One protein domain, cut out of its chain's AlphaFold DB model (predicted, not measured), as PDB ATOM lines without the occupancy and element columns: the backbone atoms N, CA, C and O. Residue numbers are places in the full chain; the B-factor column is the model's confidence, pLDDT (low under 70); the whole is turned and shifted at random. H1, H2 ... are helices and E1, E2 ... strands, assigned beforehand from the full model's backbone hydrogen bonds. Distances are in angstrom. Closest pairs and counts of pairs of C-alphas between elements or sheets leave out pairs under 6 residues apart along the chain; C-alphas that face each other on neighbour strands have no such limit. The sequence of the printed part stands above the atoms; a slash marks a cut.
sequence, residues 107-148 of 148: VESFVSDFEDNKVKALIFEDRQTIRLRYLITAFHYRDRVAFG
ATOM      1  N   VAL A 107      43.454 182.773 -18.637       95.50
ATOM      2  CA  VAL A 107      44.146 182.948 -17.350       95.50
ATOM      3  C   VAL A 107      45.564 183.487 -17.517       95.50
ATOM      4  O   VAL A 107      45.919 184.464 -16.862       95.50
ATOM      5  N   GLU A 108      46.338 182.934 -18.451       95.50
ATOM      6  CA  GLU A 108      47.720 183.362 -18.696       95.50
ATOM      7  C   GLU A 108      47.765 184.824 -19.155       95.50
ATOM      8  O   GLU A 108      48.518 185.633 -18.623       95.50
ATOM      9  N   SER A 109      46.863 185.198 -20.072       94.81
ATOM     10  CA  SER A 109      46.753 186.579 -20.551       94.81
ATOM     11  C   SER A 109      46.363 187.561 -19.446       94.81
ATOM     12  O   SER A 109      46.754 188.717 -19.492       94.81
ATOM     13  N   PHE A 110      45.584 187.120 -18.456       95.19
ATOM     14  CA  PHE A 110      45.150 187.970 -17.353       95.19
ATOM     15  C   PHE A 110      46.255 188.174 -16.316       95.19
ATOM     16  O   PHE A 110      46.439 189.293 -15.839       95.19
ATOM     17  N   VAL A 111      46.972 187.105 -15.955       94.00
ATOM     18  CA  VAL A 111      48.032 187.157 -14.937       94.00
ATOM     19  C   VAL A 111      49.266 187.894 -15.459       94.00
ATOM     20  O   VAL A 111      49.892 188.632 -14.701       94.00
ATOM     21  N   SER A 112      49.576 187.734 -16.746       93.50
ATOM     22  CA  SER A 112      50.756 188.321 -17.392       93.50
ATOM     23  C   SER A 112      50.515 189.724 -17.979       93.50
ATOM     24  O   SER A 112      51.447 190.340 -18.492       93.50
ATOM     25  N   ASP A 113      49.288 190.252 -17.908       90.25
ATOM     26  CA  ASP A 113      48.959 191.620 -18.324       90.25
ATOM     27  C   ASP A 113      49.391 192.638 -17.259       90.25
ATOM     28  O   ASP A 113      48.785 192.730 -16.195       90.25
ATOM     29  N   PHE A 114      50.407 193.448 -17.553       88.19
ATOM     30  CA  PHE A 114      50.883 194.508 -16.657       88.19
ATOM     31  C   PHE A 114      50.510 195.923 -17.128       88.19
ATOM     32  O   PHE A 114      50.963 196.895 -16.522       88.19
ATOM     33  N   GLU A 115      49.686 196.074 -18.174       90.69
ATOM     34  CA  GLU A 115      49.354 197.392 -18.742       90.69
ATOM     35  C   GLU A 115      48.564 198.267 -17.762       90.69
ATOM     36  O   GLU A 115      48.723 199.489 -17.733       90.69
ATOM     37  N   ASP A 116      47.733 197.648 -16.920       89.19
ATOM     38  CA  ASP A 116      46.939 198.353 -15.913       89.19
ATOM     39  C   ASP A 116      47.711 198.681 -14.621       89.19
ATOM     40  O   ASP A 116      47.181 199.407 -13.776       89.19
ATOM     41  N   ASN A 117      48.945 198.179 -14.465       93.31
ATOM     42  CA  ASN A 117      49.765 198.287 -13.253       93.31
ATOM     43  C   ASN A 117      49.008 197.883 -11.963       93.31
ATOM     44  O   ASN A 117      49.182 198.491 -10.902       93.31
ATOM     45  N   LYS A 118      48.130 196.873 -12.051       95.19
ATOM     46  CA  LYS A 118      47.370 196.338 -10.910       95.19
ATOM     47  C   LYS A 118      47.861 194.959 -10.503       95.19
ATOM     48  O   LYS A 118      48.253 194.135 -11.324       95.19
ATOM     49  N   VAL A 119      47.735 194.666  -9.210       95.81
ATOM     50  CA  VAL A 119      47.882 193.298  -8.702       95.81
ATOM     51  C   VAL A 119      46.759 192.437  -9.281       95.81
ATOM     52  O   VAL A 119      45.597 192.846  -9.271       95.81
ATOM     53  N   LYS A 120      47.078 191.238  -9.765       95.81
ATOM     54  CA  LYS A 120      46.083 190.288 -10.276       95.81
ATOM     55  C   LYS A 120      45.634 189.355  -9.158       95.81
ATOM     56  O   LYS A 120      46.464 188.736  -8.495       95.81
ATOM     57  N   ALA A 121      44.328 189.259  -8.937       95.94
ATOM     58  CA  ALA A 121      43.735 188.372  -7.944       95.94
ATOM     59  C   ALA A 121      42.737 187.426  -8.616       95.94
ATOM     60  O   ALA A 121      41.807 187.888  -9.272       95.94
ATOM     61  N   LEU A 122      42.925 186.120  -8.423       95.38
ATOM     62  CA  LEU A 122      42.021 185.083  -8.921       95.38
ATOM     63  C   LEU A 122      41.079 184.613  -7.810       95.38
ATOM     64  O   LEU A 122      41.517 184.313  -6.696       95.38
ATOM     65  N   ILE A 123      39.788 184.529  -8.119       94.31
ATOM     66  CA  ILE A 123      38.745 184.040  -7.221       94.31
ATOM     67  C   ILE A 123      38.224 182.705  -7.751       94.31
ATOM     68  O   ILE A 123      37.504 182.642  -8.742       94.31
ATOM     69  N   PHE A 124      38.524 181.627  -7.031       92.31
ATOM     70  CA  PHE A 124      38.003 180.297  -7.339       92.31
ATOM     71  C   PHE A 124      36.644 180.097  -6.649       92.31
ATOM     72  O   PHE A 124      36.560 180.057  -5.420       92.31
ATOM     73  N   GLU A 125      35.571 179.981  -7.433       87.88
ATOM     74  CA  GLU A 125      34.200 179.752  -6.961       87.88
ATOM     75  C   GLU A 125      33.507 178.733  -7.881       87.88
ATOM     76  O   GLU A 125      33.655 178.777  -9.098       87.88
ATOM     77  N   ASP A 126      32.739 177.815  -7.295       87.75
ATOM     78  CA  ASP A 126      31.981 176.776  -8.009       87.75
ATOM     79  C   ASP A 126      30.657 177.295  -8.604       87.75
ATOM     80  O   ASP A 126      30.064 176.692  -9.499       87.75
ATOM     81  N   ARG A 127      30.173 178.432  -8.104       86.56
ATOM     82  CA  ARG A 127      28.939 179.094  -8.532       86.56
ATOM     83  C   ARG A 127      29.153 179.957  -9.767       86.56
ATOM     84  O   ARG A 127      30.064 180.774  -9.823       86.56
ATOM     85  N   GLN A 128      28.169 179.927 -10.663       82.56
ATOM     86  CA  GLN A 128      28.096 180.842 -11.810       82.56
ATOM     87  C   GLN A 128      27.987 182.322 -11.407       82.56
ATOM     88  O   GLN A 128      28.369 183.205 -12.168       82.56
ATOM     89  N   THR A 129      27.434 182.610 -10.223       85.81
ATOM     90  CA  THR A 129      27.284 183.981  -9.725       85.81
ATOM     91  C   THR A 129      28.234 184.232  -8.567       85.81
ATOM     92  O   THR A 129      28.170 183.586  -7.518       85.81
ATOM     93  N   ILE A 130      29.091 185.234  -8.737       90.38
ATOM     94  CA  ILE A 130      30.038 185.625  -7.704       90.38
ATOM     95  C   ILE A 130      29.311 186.086  -6.433       90.38
ATOM     96  O   ILE A 130      28.306 186.815  -6.463       90.38
ATOM     97  N   ARG A 131      29.811 185.647  -5.276       92.44
ATOM     98  CA  ARG A 131      29.249 186.023  -3.974       92.44
ATOM     99  C   ARG A 131      29.429 187.520  -3.733       92.44
ATOM    100  O   ARG A 131      30.472 188.092  -4.033       92.44
ATOM    101  N   LEU A 132      28.435 188.144  -3.098       92.88
ATOM    102  CA  LEU A 132      28.432 189.587  -2.836       92.88
ATOM    103  C   LEU A 132      29.665 190.048  -2.040       92.88
ATOM    104  O   LEU A 132      30.181 191.127  -2.300       92.88
ATOM    105  N   ARG A 133      30.180 189.211  -1.129       93.44
ATOM    106  CA  ARG A 133      31.414 189.501  -0.381       93.44
ATOM    107  C   ARG A 133      32.611 189.781  -1.292       93.44
ATOM    108  O   ARG A 133      33.357 190.708  -1.027       93.44
ATOM    109  N   TYR A 134      32.755 189.029  -2.382       94.56
ATOM    110  CA  TYR A 134      33.856 189.216  -3.318       94.56
ATOM    111  C   TYR A 134      33.641 190.439  -4.205       94.56
ATOM    112  O   TYR A 134      34.599 191.141  -4.486       94.56
ATOM    113  N   LEU A 135      32.392 190.752  -4.569       94.75
ATOM    114  CA  LEU A 135      32.072 192.010  -5.254       94.75
ATOM    115  C   LEU A 135      32.407 193.229  -4.390       94.75
ATOM    116  O   LEU A 135      32.991 194.183  -4.889       94.75
ATOM    117  N   ILE A 136      32.082 193.199  -3.094       95.75
ATOM    118  CA  ILE A 136      32.408 194.297  -2.175       95.75
ATOM    119  C   ILE A 136      33.929 194.461  -2.057       95.75
ATOM    120  O   ILE A 136      34.429 195.578  -2.180       95.75
ATOM    121  N   THR A 137      34.672 193.362  -1.895       95.62
ATOM    122  CA  THR A 137      36.142 193.387  -1.875       95.62
ATOM    123  C   THR A 137      36.719 193.908  -3.189       95.62
ATOM    124  O   THR A 137      37.585 194.783  -3.174       95.62
ATOM    125  N   ALA A 138      36.218 193.422  -4.327       95.75
ATOM    126  CA  ALA A 138      36.683 193.843  -5.640       95.75
ATOM    127  C   ALA A 138      36.434 195.333  -5.884       95.75
ATOM    128  O   ALA A 138      37.282 196.024  -6.441       95.75
ATOM    129  N   PHE A 139      35.313 195.856  -5.387       96.19
ATOM    130  CA  PHE A 139      34.983 197.276  -5.462       96.19
ATOM    131  C   PHE A 139      35.930 198.114  -4.616       96.19
ATOM    132  O   PHE A 139      36.411 199.147  -5.074       96.19
ATOM    133  N   HIS A 140      36.230 197.646  -3.405       95.94
ATOM    134  CA  HIS A 140      37.111 198.349  -2.487       95.94
ATOM    135  C   HIS A 140      38.528 198.520  -3.038       95.94
ATOM    136  O   HIS A 140      39.117 199.592  -2.909       95.94
ATOM    137  N   TYR A 141      39.054 197.488  -3.697       95.56
ATOM    138  CA  TYR A 141      40.420 197.473  -4.217       95.56
ATOM    139  C   TYR A 141      40.527 197.751  -5.726       95.56
ATOM    140  O   TYR A 141      41.614 197.597  -6.280       95.56
ATOM    141  N   ARG A 142      39.451 198.196  -6.394       93.62
ATOM    142  CA  ARG A 142      39.366 198.319  -7.868       93.62
ATOM    143  C   ARG A 142      40.451 199.177  -8.527       93.62
ATOM    144  O   ARG A 142      40.740 198.998  -9.710       93.62
ATOM    145  N   ASP A 143      41.057 200.095  -7.779       93.62
ATOM    146  CA  ASP A 143      42.116 200.985  -8.273       93.62
ATOM    147  C   ASP A 143      43.517 200.367  -8.179       93.62
ATOM    148  O   ASP A 143      44.448 200.872  -8.794       93.62
ATOM    149  N   ARG A 144      43.679 199.275  -7.420       95.00
ATOM    150  CA  ARG A 144      44.979 198.631  -7.148       95.00
ATOM    151  C   ARG A 144      45.031 197.162  -7.548       95.00
ATOM    152  O   ARG A 144      46.117 196.617  -7.718       95.00
ATOM    153  N   VAL A 145      43.873 196.518  -7.650       96.25
ATOM    154  CA  VAL A 145      43.744 195.084  -7.897       96.25
ATOM    155  C   VAL A 145      42.740 194.859  -9.022       96.25
ATOM    156  O   VAL A 145      41.631 195.395  -8.990       96.25
ATOM    157  N   ALA A 146      43.129 194.057 -10.009       96.12
ATOM    158  CA  ALA A 146      42.224 193.500 -11.000       96.12
ATOM    159  C   ALA A 146      41.801 192.104 -10.534       96.12
ATOM    160  O   ALA A 146      42.649 191.262 -10.234       96.12
ATOM    161  N   PHE A 147      40.493 191.872 -10.450       96.19
ATOM    162  CA  PHE A 147      39.930 190.594 -10.017       96.19
ATOM    163  C   PHE A 147      39.453 189.786 -11.222       96.19
ATOM    164  O   PHE A 147      38.796 190.330 -12.118       96.19
ATOM    165  N   GLY A 148      39.762 188.495 -11.210       93.25
ATOM    166  CA  GLY A 148      39.367 187.501 -12.204       93.25
ATOM    167  C   GLY A 148      38.910 186.199 -11.565       93.25
ATOM    168  O   GLY A 148      39.146 186.034 -10.347       93.25
TER     169      GLY A 148
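Overview. This is residues 107 to 148 of the 148 residues of the protein "dnaJ homolog subfamily C member 16" of Galleria mellonella (UniProt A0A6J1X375). What shape do these atoms make? The printed part is a flat, rather open piece: two very short parallel strands, E1 and E2, run side by side near its middle, with the small helix H1 near E1 at one end of the piece and the longer helix H2 beside E2 toward the other. Residues 125 to 133, of which 132 and 133 belong to H2, stick out as a wide bend of the chain between E1 and H2. What is it made of? The printed part has 42 residues, with two named helices and two named strands in the order H1, E1, H2, E2; the sheet is E1 next to E2, all parallel, and the class is mixed, helices and strands, though under half of the residues are in named elements. How spread out is it? It is only just compact, close to loose, with a radius of gyration of the C-alphas of 10.9 A, and the C-alphas span 28 by 22 by 9 A.

Along the chain. Where is the first element? H1 holds residues 107 to 111, and its first C-alpha, that of Val 107, is at (44.146, 182.948, -17.350). What follows it? After a short link of 7 residues comes E1, residues 119 to 121, which is 6.5 A from first to last C-alpha. Where is the longest helix? H2 holds residues 132 to 140 and is 12.3 A from first to last C-alpha; it begins at C-alpha 132 at (28.432, 189.587, -2.836). Where is the last element? E2 holds residues 145 to 147, is 6.3 A from first to last C-alpha, and ends at C-alpha 147 at (39.930, 190.594, -10.017).

Arrangement. How do the two strands stand to each other? E1 and E2 are parallel neighbours, with 26 degrees between their N-to-C directions, and C-alphas 119 and 145 face each other at 4.6 A. N 146 and O 119 are within hydrogen-bond range at 2.8 A, and so are N 121 and O 146 at 2.9 A. What links the strands? E1, H2 and E2 make a strand-helix-strand unit, two parallel neighbour strands with a helix between them along the chain, and its crossover is right-handed. Where are the helices from the strands? The closest C-alphas of H1 and E1 are those of Val 111 and Lys 120, 5.9 A apart, and the closest of H2 and E2 are those of Ala 138 and Phe 147, 6.3 A apart. H1 is apart from H2 and from E2. Are the helix backbones well formed? In H1 and H2 every O i to N i+4 pair is within hydrogen-bond range.

Size, cuts and confidence. How large is the whole? The two C-alphas farthest apart are those of Glu 115 and Arg 127, at 29.3 A, while the first and last printed C-alphas, those of Val 107 and Gly 148, are 8.4 A apart. What remains without the stretch that stands free? Without residues 125 to 133 the body has 33 residues, spans 24 by 21 by 8 A and has a radius of gyration of 9.4 A. Is any link long, or is anything cut? The link from H2 to E2, 4 residues, is tight; those from H1 to E1 and from E1 to H2, the latter of 10 residues, are short, and no link is long. The printed part has no cut from residue 107 to Gly 148, the chain's last residue. How sure is the model? The mean pLDDT of the printed part is 93.2, and no printed residue is under 70.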